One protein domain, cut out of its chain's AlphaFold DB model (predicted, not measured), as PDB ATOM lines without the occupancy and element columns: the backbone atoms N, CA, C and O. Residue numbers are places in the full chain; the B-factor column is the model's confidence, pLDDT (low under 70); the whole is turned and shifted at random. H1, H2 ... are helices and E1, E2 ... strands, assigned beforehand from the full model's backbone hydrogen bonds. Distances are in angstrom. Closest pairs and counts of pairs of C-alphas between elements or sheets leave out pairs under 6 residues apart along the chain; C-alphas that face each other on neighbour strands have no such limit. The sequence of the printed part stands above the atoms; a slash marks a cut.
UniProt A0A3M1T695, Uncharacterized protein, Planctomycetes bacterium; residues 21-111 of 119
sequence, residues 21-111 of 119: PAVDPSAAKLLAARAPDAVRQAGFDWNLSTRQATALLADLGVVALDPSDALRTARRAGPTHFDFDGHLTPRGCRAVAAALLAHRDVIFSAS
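AT A GLANCE: This is residues 21 to 111 of the 119 residues of an uncharacterized protein of Planctomycetes bacterium (UniProt A0A3M1T695). A loose, open frame of six helices: the helical hairpin of H4 and H5 makes one side, H3 makes another, and the strand E1 leads from H3 back to H4. H1 and H2 form a corner at one end of the long axis, while H6 follows H5 at the other end. The printed part has 91 residues, with six named helices and one named strand in the order H1, H2, H3, E1, H4, H5, H6; the class is mostly helix. It is loose, with a radius of gyration of the C-alphas of 15.3 A, and spans 47 by 32 by 18 A.

HOW THE PARTS SIT: H1, residues 25 to 34, and H2, residues 37 to 42, only just touch, with 3 pairs of C-alphas within 8 A, and only at the corner by their link. Their closest C-alphas, those of Ala 32 and Arg 40, are 5.9 A apart, and their lines stand at a steep tilt of 42 degrees, opposite ways. H3, residues 48 to 59, is apart from H1 and H2. E1, residues 63 to 65, pairs with no named strand; its closest C-alpha to H3 is that of Ala 64, 5.7 A from that of Thr 54. H4, residues 68 to 75, and H5, residues 90 to 102, touch and form a helical hairpin. Their closest C-alphas, those of Ala 70 and Ala 95, are 5.6 A apart, and they run opposite ways at a steep tilt of 42 degrees. H3 is apart from both H4 and H5. H6, residues 104 to 109, and H5 meet only through their link. Every O i to N i+4 pair is within hydrogen-bond range in H1, H2, H3, H4, H5 and H6.

IN THESE COORDINATES: H1 begins at C-alpha 25, (-13.346, 9.204, 38.866), and is 14.3 A from first to last C-alpha; H2 is 8.8 A long. H3 is 16.7 A long and begins at C-alpha 48, (-21.376, -3.226, 34.829). E1 is 6.6 A long and H4 10.3 A. H5, the longest helix with 13 residues, measures 18.5 A. H6, 8.4 A long, ends at C-alpha 109, (-6.876, -24.853, 46.197).

THE WHOLE: The two C-alphas farthest apart, those of Asp 37 and Ser 111, are 47.3 A from each other. The printed part has no cut. The link from H4 to H5, residues 76 to 89, is long; the other links between named elements are tight. The mean pLDDT of the printed part is 87.3, and it is under 70 at residues 37 to 43 and 110 to 111.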
ATOM      1  N   PRO A  21     -11.849   4.273  33.806       91.06
ATOM      2  CA  PRO A  21     -13.004   4.960  34.406       91.06
ATOM      3  C   PRO A  21     -13.629   4.260  35.614       91.06
ATOM      4  O   PRO A  21     -14.226   4.913  36.464       91.06
ATOM      5  N   ALA A  22     -13.493   2.938  35.720       90.62
ATOM      6  CA  ALA A  22     -14.045   2.164  36.831       90.62
ATOM      7  C   ALA A  22     -13.248   2.340  38.140       90.62
ATOM      8  O   ALA A  22     -13.739   2.019  39.233       90.62
ATOM      9  N   VAL A  23     -12.019   2.860  38.042       92.88
ATOM     10  CA  VAL A  23     -11.094   3.042  39.174       92.88
ATOM     11  C   VAL A  23     -10.569   4.473  39.324       92.88
ATOM     12  O   VAL A  23     -10.005   4.799  40.368       92.88
ATOM     13  N   ASP A  24     -10.769   5.331  38.321       91.31
ATOM     14  CA  ASP A  24     -10.409   6.748  38.331       91.31
ATOM     15  C   ASP A  24     -11.633   7.636  38.022       91.31
ATOM     16  O   ASP A  24     -12.033   7.778  36.860       91.31
ATOM     17  N   PRO A  25     -12.213   8.298  39.045       84.12
ATOM     18  CA  PRO A  25     -13.346   9.204  38.866       84.12
ATOM     19  C   PRO A  25     -13.073  10.375  37.913       84.12
ATOM     20  O   PRO A  25     -14.002  10.881  37.284       84.12
ATOM     21  N   SER A  26     -11.822  10.830  37.793       85.56
ATOM     22  CA  SER A  26     -11.464  11.920  36.881       85.56
ATOM     23  C   SER A  26     -11.529  11.458  35.426       85.56
ATOM     24  O   SER A  26     -12.082  12.165  34.584       85.56
ATOM     25  N   ALA A  27     -11.057  10.242  35.141       85.38
ATOM     26  CA  ALA A  27     -11.184   9.633  33.818       85.38
ATOM     27  C   ALA A  27     -12.655   9.369  33.457       85.38
ATOM     28  O   ALA A  27     -13.079   9.657  32.336       85.38
ATOM     29  N   ALA A  28     -13.457   8.911  34.425       82.88
ATOM     30  CA  ALA A  28     -14.899   8.740  34.248       82.88
ATOM     31  C   ALA A  28     -15.600  10.053  33.875       82.88
ATOM     32  O   ALA A  28     -16.400  10.071  32.944       82.88
ATOM     33  N   LYS A  29     -15.273  11.165  34.547       81.38
ATOM     34  CA  LYS A  29     -15.832  12.489  34.222       81.38
ATOM     35  C   LYS A  29     -15.446  12.954  32.820       81.38
ATOM     36  O   LYS A  29     -16.303  13.443  32.091       81.38
ATOM     37  N   LEU A  30     -14.179  12.787  32.436       81.81
ATOM     38  CA  LEU A  30     -13.693  13.178  31.109       81.81
ATOM     39  C   LEU A  30     -14.384  12.391  29.993       81.81
ATOM     40  O   LEU A  30     -14.785  12.976  28.988       81.81
ATOM     41  N   LEU A  31     -14.556  11.081  30.171       77.94
ATOM     42  CA  LEU A  31     -15.243  10.246  29.189       77.94
ATOM     43  C   LEU A  31     -16.749  10.481  29.184       77.94
ATOM     44  O   LEU A  31     -17.330  10.569  28.107       77.94
ATOM     45  N   ALA A  32     -17.375  10.673  30.345       76.88
ATOM     46  CA  ALA A  32     -18.783  11.046  30.422       76.88
ATOM     47  C   ALA A  32     -19.046  12.370  29.691       76.88
ATOM     48  O   ALA A  32     -19.981  12.447  28.903       76.88
ATOM     49  N   ALA A  33     -18.186  13.382  29.856       77.00
ATOM     50  CA  ALA A  33     -18.298  14.650  29.131       77.00
ATOM     51  C   ALA A  33     -18.223  14.485  27.602       77.00
ATOM     52  O   ALA A  33     -18.783  15.295  26.868       77.00
ATOM     53  N   ARG A  34     -17.559  13.428  27.120       76.06
ATOM     54  CA  ARG A  34     -17.434  13.091  25.694       76.06
ATOM     55  C   ARG A  34     -18.474  12.074  25.211       76.06
ATOM     56  O   ARG A  34     -18.541  11.811  24.013       76.06
ATOM     57  N   ALA A  35     -19.266  11.493  26.109       70.25
ATOM     58  CA  ALA A  35     -20.253  10.477  25.766       70.25
ATOM     59  C   ALA A  35     -21.509  11.104  25.124       70.25
ATOM     60  O   ALA A  35     -21.814  12.271  25.398       70.25
ATOM     61  N   PRO A  36     -22.273  10.353  24.306       73.75
ATOM     62  CA  PRO A  36     -23.577  10.795  23.808       73.75
ATOM     63  C   PRO A  36     -24.518  11.202  24.955       73.75
ATOM     64  O   PRO A  36     -24.449  10.627  26.042       73.75
ATOM     65  N   ASP A  37     -25.416  12.166  24.727       67.88
ATOM     66  CA  ASP A  37     -26.281  12.734  25.782       67.88
ATOM     67  C   ASP A  37     -27.098  11.669  26.537       67.88
ATOM     68  O   ASP A  37     -27.216  11.734  27.761       67.88
ATOM     69  N   ALA A  38     -27.566  10.630  25.836       53.75
ATOM     70  CA  ALA A  38     -28.289   9.503  26.431       53.75
ATOM     71  C   ALA A  38     -27.463   8.739  27.488       53.75
ATOM     72  O   ALA A  38     -27.999   8.274  28.491       53.75
ATOM     73  N   VAL A  39     -26.143   8.649  27.298       59.19
ATOM     74  CA  VAL A  39     -25.212   7.990  28.228       59.19
ATOM     75  C   VAL A  39     -24.880   8.896  29.420       59.19
ATOM     76  O   VAL A  39     -24.708   8.411  30.539       59.19
ATOM     77  N   ARG A  40     -24.836  10.217  29.205       62.66
ATOM     78  CA  ARG A  40     -24.655  11.203  30.283       62.66
ATOM     79  C   ARG A  40     -25.849  11.249  31.238       62.66
ATOM     80  O   ARG A  40     -25.635  11.330  32.442       62.66
ATOM     81  N   GLN A  41     -27.075  11.177  30.717       53.16
ATOM     82  CA  GLN A  41     -28.305  11.274  31.518       53.16
ATOM     83  C   GLN A  41     -28.602  10.020  32.352       53.16
ATOM     84  O   GLN A  41     -29.146  10.139  33.445       53.16
ATOM     85  N   ALA A  42     -28.225   8.834  31.869       59.41
ATOM     86  CA  ALA A  42     -28.491   7.572  32.562       59.41
ATOM     87  C   ALA A  42     -27.497   7.257  33.697       59.41
ATOM     88  O   ALA A  42     -27.771   6.387  34.517       59.41
ATOM     89  N   GLY A  43     -26.352   7.948  33.747       66.81
ATOM     90  CA  GLY A  43     -25.245   7.587  34.630       66.81
ATOM     91  C   GLY A  43     -24.597   6.279  34.173       66.81
ATOM     92  O   GLY A  43     -25.069   5.189  34.476       66.81
ATOM     93  N   PHE A  44     -23.500   6.375  33.422       76.88
ATOM     94  CA  PHE A  44     -22.821   5.180  32.926       76.88
ATOM     95  C   PHE A  44     -22.176   4.391  34.074       76.88
ATOM     96  O   PHE A  44     -21.288   4.892  34.768       76.88
ATOM     97  N   ASP A  45     -22.598   3.139  34.253       86.00
ATOM     98  CA  ASP A  45     -21.992   2.231  35.220       86.00
ATOM     99  C   ASP A  45     -20.744   1.562  34.635       86.00
ATOM    100  O   ASP A  45     -20.800   0.518  33.981       86.00
ATOM    101  N   TRP A  46     -19.589   2.157  34.927       86.31
ATOM    102  CA  TRP A  46     -18.277   1.677  34.490       86.31
ATOM    103  C   TRP A  46     -17.888   0.295  35.040       86.31
ATOM    104  O   TRP A  46     -16.916  -0.281  34.562       86.31
ATOM    105  N   ASN A  47     -18.621  -0.248  36.020       88.62
ATOM    106  CA  ASN A  47     -18.367  -1.569  36.602       88.62
ATOM    107  C   ASN A  47     -19.348  -2.643  36.101       88.62
ATOM    108  O   ASN A  47     -19.213  -3.806  36.488       88.62
ATOM    109  N   LEU A  48     -20.339  -2.289  35.272       89.25
ATOM    110  CA  LEU A  48     -21.376  -3.226  34.829       89.25
ATOM    111  C   LEU A  48     -20.781  -4.446  34.115       89.25
ATOM    112  O   LEU A  48     -21.122  -5.577  34.456       89.25
ATOM    113  N   SER A  49     -19.856  -4.220  33.180       88.56
ATOM    114  CA  SER A  49     -19.201  -5.291  32.423       88.56
ATOM    115  C   SER A  49     -18.398  -6.228  33.324       88.56
ATOM    116  O   SER A  49     -18.502  -7.442  33.176       88.56
ATOM    117  N   THR A  50     -17.656  -5.690  34.299       91.81
ATOM    118  CA  THR A  50     -16.924  -6.498  35.284       91.81
ATOM    119  C   THR A  50     -17.880  -7.370  36.090       91.81
ATOM    120  O   THR A  50     -17.652  -8.569  36.203       91.81
ATOM    121  N   ARG A  51     -18.994  -6.818  36.593       92.31
ATOM    122  CA  ARG A  51     -19.976  -7.606  37.360       92.31
ATOM    123  C   ARG A  51     -20.648  -8.687  36.516       92.31
ATOM    124  O   ARG A  51     -20.810  -9.807  36.993       92.31
ATOM    125  N   GLN A  52     -21.010  -8.374  35.272       94.12
ATOM    126  CA  GLN A  52     -21.581  -9.348  34.338       94.12
ATOM    127  C   GLN A  52     -20.584 -10.465  34.007       94.12
ATOM    128  O   GLN A  52     -20.956 -11.635  34.021       94.12
ATOM    129  N   ALA A  53     -19.314 -10.123  33.772       94.62
ATOM    130  CA  ALA A  53     -18.253 -11.099  33.557       94.62
ATOM    131  C   ALA A  53     -18.036 -11.989  34.788       94.62
ATOM    132  O   ALA A  53     -17.944 -13.203  34.635       94.62
ATOM    133  N   THR A  54     -18.011 -11.424  35.999       94.31
ATOM    134  CA  THR A  54     -17.895 -12.200  37.243       94.31
ATOM    135  C   THR A  54     -19.034 -13.205  37.389       94.31
ATOM    136  O   THR A  54     -18.769 -14.369  37.677       94.31
ATOM    137  N   ALA A  55     -20.283 -12.784  37.158       94.25
ATOM    138  CA  ALA A  55     -21.443 -13.673  37.234       94.25
ATOM    139  C   ALA A  55     -21.358 -14.807  36.199       94.25
ATOM    140  O   ALA A  55     -21.444 -15.976  36.562       94.25
ATOM    141  N   LEU A  56     -21.077 -14.473  34.934       96.00
ATOM    142  CA  LEU A  56     -20.922 -15.459  33.863       96.00
ATOM    143  C   LEU A  56     -19.805 -16.472  34.169       96.00
ATOM    144  O   LEU A  56     -19.951 -17.665  33.927       96.00
ATOM    145  N   LEU A  57     -18.670 -16.006  34.692       94.75
ATOM    146  CA  LEU A  57     -17.548 -16.875  35.042       94.75
ATOM    147  C   LEU A  57     -17.882 -17.778  36.231       94.75
ATOM    148  O   LEU A  57     -17.510 -18.950  36.205       94.75
ATOM    149  N   ALA A  58     -18.622 -17.273  37.220       91.50
ATOM    150  CA  ALA A  58     -19.105 -18.074  38.338       91.50
ATOM    151  C   ALA A  58     -20.051 -19.193  37.869       91.50
ATOM    152  O   ALA A  58     -19.859 -20.341  38.269       91.50
ATOM    153  N   ASP A  59     -20.985 -18.896  36.959       93.19
ATOM    154  CA  ASP A  59     -21.885 -19.896  36.358       93.19
ATOM    155  C   ASP A  59     -21.114 -20.992  35.601       93.19
ATOM    156  O   ASP A  59     -21.525 -22.151  35.551       93.19
ATOM    157  N   LEU A  60     -19.946 -20.646  35.048       91.00
ATOM    158  CA  LEU A  60     -19.029 -21.574  34.379       91.00
ATOM    159  C   LEU A  60     -18.067 -22.296  35.343       91.00
ATOM    160  O   LEU A  60     -17.192 -23.046  34.894       91.00
ATOM    161  N   GLY A  61     -18.183 -22.065  36.654       89.31
ATOM    162  CA  GLY A  61     -17.284 -22.617  37.666       89.31
ATOM    163  C   GLY A  61     -15.841 -22.121  37.526       89.31
ATOM    164  O   GLY A  61     -14.902 -22.869  37.803       89.31
ATOM    165  N   VAL A  62     -15.646 -20.897  37.032       90.88
ATOM    166  CA  VAL A  62     -14.344 -20.233  36.916       90.88
ATOM    167  C   VAL A  62     -14.211 -19.199  38.026       90.88
ATOM    168  O   VAL A  62     -15.039 -18.304  38.169       90.88
ATOM    169  N   VAL A  63     -13.118 -19.281  38.785       90.31
ATOM    170  CA  VAL A  63     -12.779 -18.252  39.773       90.31
ATOM    171  C   VAL A  63     -12.390 -16.971  39.035       90.31
ATOM    172  O   VAL A  63     -11.402 -16.949  38.295       90.31
ATOM    173  N   ALA A  64     -13.164 -15.908  39.242       93.56
ATOM    174  CA  ALA A  64     -12.881 -14.572  38.737       93.56
ATOM    175  C   ALA A  64     -12.257 -13.705  39.837       93.56
ATOM    176  O   ALA A  64     -12.776 -13.631  40.951       93.56
ATOM    177  N   LEU A  65     -11.153 -13.034  39.517       94.06
ATOM    178  CA  LEU A  65     -10.456 -12.109  40.403       94.06
ATOM    179  C   LEU A  65     -10.627 -10.683  39.882       94.06
ATOM    180  O   LEU A  65     -10.285 -10.393  38.734       94.06
ATOM    181  N   ASP A  66     -11.120  -9.795  40.742       94.12
ATOM    182  CA  ASP A  66     -11.318  -8.377  40.447       94.12
ATOM    183  C   ASP A  66     -10.342  -7.522  41.284       94.12
ATOM    184  O   ASP A  66     -10.504  -7.404  42.502       94.12
ATOM    185  N   PRO A  67      -9.312  -6.904  40.672       95.75
ATOM    186  CA  PRO A  67      -8.356  -6.055  41.369       95.75
ATOM    187  C   PRO A  67      -8.835  -4.598  41.522       95.75
ATOM    188  O   PRO A  67      -8.020  -3.731  41.849       95.75
ATOM    189  N   SER A  68     -10.115  -4.288  41.281       94.75
ATOM    190  CA  SER A  68     -10.647  -2.917  41.316       94.75
ATOM    191  C   SER A  68     -10.328  -2.171  42.607       94.75
ATOM    192  O   SER A  68      -9.858  -1.034  42.550       94.75
ATOM    193  N   ASP A  69     -10.501  -2.794  43.770       95.31
ATOM    194  CA  ASP A  69     -10.231  -2.130  45.050       95.31
ATOM    195  C   ASP A  69      -8.739  -1.897  45.294       95.31
ATOM    196  O   ASP A  69      -8.346  -0.843  45.809       95.31
ATOM    197  N   ALA A  70      -7.883  -2.821  44.850       96.88
ATOM    198  CA  ALA A  70      -6.435  -2.643  44.900       96.88
ATOM    199  C   ALA A  70      -5.992  -1.483  43.998       96.88
ATOM    200  O   ALA A  70      -5.196  -0.634  44.411       96.88
ATOM    201  N   LEU A  71      -6.557  -1.388  42.792       97.38
ATOM    202  CA  LEU A  71      -6.293  -0.293  41.862       97.38
ATOM    203  C   LEU A  71      -6.813   1.047  42.392       97.38
ATOM    204  O   LEU A  71      -6.077   2.033  42.343       97.38
ATOM    205  N   ARG A  72      -8.023   1.101  42.963       96.19
ATOM    206  CA  ARG A  72      -8.567   2.312  43.608       96.19
ATOM    207  C   ARG A  72      -7.714   2.755  44.792       96.19
ATOM    208  O   ARG A  72      -7.474   3.948  44.969       96.19
ATOM    209  N   THR A  73      -7.225   1.809  45.589       97.00
ATOM    210  CA  THR A  73      -6.346   2.099  46.727       97.00
ATOM    211  C   THR A  73      -5.009   2.656  46.251       97.00
ATOM    212  O   THR A  73      -4.601   3.731  46.690       97.00
ATOM    213  N   ALA A  74      -4.361   1.997  45.287       97.44
ATOM    214  CA  ALA A  74      -3.105   2.463  44.707       97.44
ATOM    215  C   ALA A  74      -3.250   3.828  44.014       97.44
ATOM    216  O   ALA A  74      -2.325   4.641  44.059       97.44
ATOM    217  N   ARG A  75      -4.425   4.113  43.433       95.50
ATOM    218  CA  ARG A  75      -4.729   5.384  42.764       95.50
ATOM    219  C   ARG A  75      -4.627   6.597  43.689       95.50
ATOM    220  O   ARG A  75      -4.286   7.687  43.220       95.50
ATOM    221  N   ARG A  76      -4.864   6.410  44.993       95.25
ATOM    222  CA  ARG A  76      -4.714   7.458  46.021       95.25
ATOM    223  C   ARG A  76      -3.271   7.954  46.141       95.25
ATOM    224  O   ARG A  76      -3.059   9.099  46.510       95.25
ATOM    225  N   ALA A  77      -2.293   7.118  45.783       96.38
ATOM    226  CA  ALA A  77      -0.869   7.458  45.771       96.38
ATOM    227  C   ALA A  77      -0.356   7.918  44.388       96.38
ATOM    228  O   ALA A  77       0.835   8.189  44.225       96.38
ATOM    229  N   GLY A  78      -1.223   7.973  43.371       95.44
ATOM    230  CA  GLY A  78      -0.915   8.456  42.023       95.44
ATOM    231  C   GLY A  78      -1.468   7.557  40.910       95.44
ATOM    232  O   GLY A  78      -2.108   6.548  41.198       95.44
ATOM    233  N   PRO A  79      -1.215   7.879  39.628       95.94
ATOM    234  CA  PRO A  79      -1.840   7.194  38.493       95.94
ATOM    235  C   PRO A  79      -1.574   5.682  38.463       95.94
ATOM    236  O   PRO A  79      -0.436   5.236  38.664       95.94
ATOM    237  N   THR A  80      -2.628   4.903  38.208       97.81
ATOM    238  CA  THR A  80      -2.585   3.443  37.994       97.81
ATOM    239  C   THR A  80      -2.763   3.050  36.533       97.81
ATOM    240  O   THR A  80      -2.408   1.934  36.177       97.81
ATOM    241  N   HIS A  81      -3.230   3.980  35.702       97.25
ATOM    242  CA  HIS A  81      -3.303   3.889  34.245       97.25
ATOM    243  C   HIS A  81      -2.552   5.070  33.628       97.25
ATOM    244  O   HIS A  81      -2.320   6.069  34.319       97.25
ATOM    245  N   PHE A  82      -2.143   4.942  32.369       94.62
ATOM    246  CA  PHE A  82      -1.622   6.078  31.615       94.62
ATOM    247  C   PHE A  82      -2.764   7.041  31.255       94.62
ATOM    248  O   PHE A  82      -3.902   6.635  31.058       94.62
ATOM    249  N   ASP A  83      -2.486   8.343  31.180       88.38
ATOM    250  CA  ASP A  83      -3.549   9.337  30.937       88.38
ATOM    251  C   ASP A  83      -4.048   9.347  29.482       88.38
ATOM    252  O   ASP A  83      -5.148   9.818  29.195       88.38
ATOM    253  N   PHE A  84      -3.232   8.839  28.560       86.69
ATOM    254  CA  PHE A  84      -3.486   8.812  27.116       86.69
ATOM    255  C   PHE A  84      -3.691   7.393  26.571       86.69
ATOM    256  O   PHE A  84      -3.824   7.213  25.362       86.69
ATOM    257  N   ASP A  85      -3.677   6.388  27.441       88.44
ATOM    258  CA  ASP A  85      -3.630   4.984  27.062       88.44
ATOM    259  C   ASP A  85      -4.317   4.129  28.142       88.44
ATOM    260  O   ASP A  85      -4.179   4.375  29.337       88.44
ATOM    261  N   GLY A  86      -5.104   3.135  27.720       87.75
ATOM    262  CA  GLY A  86      -5.917   2.316  28.624       87.75
ATOM    263  C   GLY A  86      -5.134   1.283  29.440       87.75
ATOM    264  O   GLY A  86      -5.745   0.560  30.227       87.75
ATOM    265  N   HIS A  87      -3.817   1.171  29.260       96.25
ATOM    266  CA  HIS A  87      -2.978   0.230  29.985       96.25
ATOM    267  C   HIS A  87      -2.601   0.745  31.377       96.25
ATOM    268  O   HIS A  87      -2.599   1.938  31.695       96.25
ATOM    269  N   LEU A  88      -2.229  -0.213  32.223       97.75
ATOM    270  CA  LEU A  88      -1.739   0.039  33.565       97.75
ATOM    271  C   LEU A  88      -0.339   0.665  33.543       97.75
ATOM    272  O   LEU A  88       0.541   0.252  32.790       97.75
ATOM    273  N   THR A  89      -0.093   1.595  34.463       98.25
ATOM    274  CA  THR A  89       1.274   2.023  34.788       98.25
ATOM    275  C   THR A  89       1.999   0.924  35.574       98.25
ATOM    276  O   THR A  89       1.352   0.034  36.136       98.25
ATOM    277  N   PRO A  90       3.331   1.009  35.773       98.44
ATOM    278  CA  PRO A  90       4.033   0.095  36.677       98.44
ATOM    279  C   PRO A  90       3.436   0.045  38.095       98.44
ATOM    280  O   PRO A  90       3.490  -0.993  38.752       98.44
ATOM    281  N   ARG A  91       2.839   1.148  38.578       97.88
ATOM    282  CA  ARG A  91       2.100   1.168  39.851       97.88
ATOM    283  C   ARG A  91       0.826   0.327  39.760       97.88
ATOM    284  O   ARG A  91       0.577  -0.462  40.667       97.88
ATOM    285  N   GLY A  92       0.052   0.489  38.687       98.12
ATOM    286  CA  GLY A  92      -1.140  -0.319  38.426       98.12
ATOM    287  C   GLY A  92      -0.814  -1.810  38.372       98.12
ATOM    288  O   GLY A  92      -1.417  -2.590  39.104       98.12
ATOM    289  N   CYS A  93       0.218  -2.195  37.614       98.19
ATOM    290  CA  CYS A  93       0.676  -3.585  37.533       98.19
ATOM    291  C   CYS A  93       1.071  -4.151  38.904       98.19
ATOM    292  O   CYS A  93       0.681  -5.266  39.239       98.19
ATOM    293  N   ARG A  94       1.795  -3.381  39.733       98.38
ATOM    294  CA  ARG A  94       2.151  -3.809  41.099       98.38
ATOM    295  C   ARG A  94       0.930  -3.996  41.996       98.38
ATOM    296  O   ARG A  94       0.898  -4.951  42.764       98.38
ATOM    297  N   ALA A  95      -0.069  -3.121  41.893       98.00
ATOM    298  CA  ALA A  95      -1.306  -3.247  42.660       98.00
ATOM    299  C   ALA A  95      -2.090  -4.512  42.270       98.00
ATOM    300  O   ALA A  95      -2.538  -5.249  43.145       98.00
ATOM    301  N   VAL A  96      -2.186  -4.802  40.969       97.56
ATOM    302  CA  VAL A  96      -2.809  -6.036  40.461       97.56
ATOM    303  C   VAL A  96      -2.033  -7.270  40.920       97.56
ATOM    304  O   VAL A  96      -2.633  -8.213  41.426       97.56
ATOM    305  N   ALA A  97      -0.702  -7.260  40.808       96.44
ATOM    306  CA  ALA A  97       0.134  -8.372  41.256       96.44
ATOM    307  C   ALA A  97      -0.027  -8.646  42.761       96.44
ATOM    308  O   ALA A  97      -0.168  -9.798  43.164       96.44
ATOM    309  N   ALA A  98      -0.068  -7.600  43.592       95.12
ATOM    310  CA  ALA A  98      -0.319  -7.740  45.024       95.12
ATOM    311  C   ALA A  98      -1.708  -8.337  45.311       95.12
ATOM    312  O   ALA A  98      -1.827  -9.231  46.148       95.12
ATOM    313  N   ALA A  99      -2.741  -7.901  44.580       94.19
ATOM    314  CA  ALA A  99      -4.086  -8.458  44.698       94.19
ATOM    315  C   ALA A  99      -4.133  -9.945  44.312       94.19
ATOM    316  O   ALA A  99      -4.753 -10.739  45.014       94.19
ATOM    317  N   LEU A 100      -3.437 -10.345  43.244       92.12
ATOM    318  CA  LEU A 100      -3.327 -11.747  42.830       92.12
ATOM    319  C   LEU A 100      -2.635 -12.608  43.892       92.12
ATOM    320  O   LEU A 100      -3.129 -13.678  44.239       92.12
ATOM    321  N   LEU A 101      -1.511 -12.131  44.434       91.50
ATOM    322  CA  LEU A 101      -0.755 -12.857  45.456       91.50
ATOM    323  C   LEU A 101      -1.562 -13.059  46.745       91.50
ATOM    324  O   LEU A 101      -1.420 -14.099  47.386       91.50
ATOM    325  N   ALA A 102      -2.446 -12.119  47.093       90.69
ATOM    326  CA  ALA A 102      -3.367 -12.273  48.218       90.69
ATOM    327  C   ALA A 102      -4.394 -13.407  48.012       90.69
ATOM    328  O   ALA A 102      -4.907 -13.947  48.985       90.69
ATOM    329  N   HIS A 103      -4.655 -13.806  46.762       88.38
ATOM    330  CA  HIS A 103      -5.570 -14.895  46.405       88.38
ATOM    331  C   HIS A 103      -4.851 -16.207  46.074       88.38
ATOM    332  O   HIS A 103      -5.490 -17.141  45.591       88.38
ATOM    333  N   ARG A 104      -3.538 -16.311  46.328       86.50
ATOM    334  CA  ARG A 104      -2.741 -17.500  45.975       86.50
ATOM    335  C   ARG A 104      -3.393 -18.799  46.464       86.50
ATOM    336  O   ARG A 104      -3.468 -19.762  45.711       86.50
ATOM    337  N   ASP A 105      -3.918 -18.804  47.688       84.12
ATOM    338  CA  ASP A 105      -4.453 -20.016  48.303       84.12
ATOM    339  C   ASP A 105      -5.753 -20.429  47.598       84.12
ATOM    340  O   ASP A 105      -5.961 -21.608  47.341       84.12
ATOM    341  N   VAL A 106      -6.576 -19.466  47.170       79.62
ATOM    342  CA  VAL A 106      -7.780 -19.716  46.358       79.62
ATOM    343  C   VAL A 106      -7.409 -20.258  44.976       79.62
ATOM    344  O   VAL A 106      -8.012 -21.226  44.513       79.62
ATOM    345  N   ILE A 107      -6.390 -19.674  44.336       80.88
ATOM    346  CA  ILE A 107      -5.912 -20.090  43.011       80.88
ATOM    347  C   ILE A 107      -5.428 -21.543  43.054       80.88
ATOM    348  O   ILE A 107      -5.824 -22.340  42.210       80.88
ATOM    349  N   PHE A 108      -4.611 -21.912  44.041       77.44
ATOM    350  CA  PHE A 108      -4.021 -23.252  44.107       77.44
ATOM    351  C   PHE A 108      -4.927 -24.304  44.774       77.44
ATOM    352  O   PHE A 108      -4.784 -25.486  44.473       77.44
ATOM    353  N   SER A 109      -5.909 -23.910  45.596       71.00
ATOM    354  CA  SER A 109      -6.876 -24.853  46.197       71.00
ATOM    355  C   SER A 109      -7.972 -25.296  45.224       71.00
ATOM    356  O   SER A 109      -8.482 -26.408  45.341       71.00
ATOM    357  N   ALA A 110      -8.311 -24.474  44.221       58.84
ATOM    358  CA  ALA A 110      -9.310 -24.810  43.202       58.84
ATOM    359  C   ALA A 110      -8.920 -26.025  42.329       58.84
ATOM    360  O   ALA A 110      -9.782 -26.622  41.690       58.84
ATOM    361  N   SER A 111      -7.642 -26.416  42.325       54.47
ATOM    362  CA  SER A 111      -7.140 -27.571  41.572       54.47
ATOM    363  C   SER A 111      -7.363 -28.916  42.272       54.47
ATOM    364  O   SER A 111      -7.358 -29.946  41.606       54.47
TER     365      SER A 111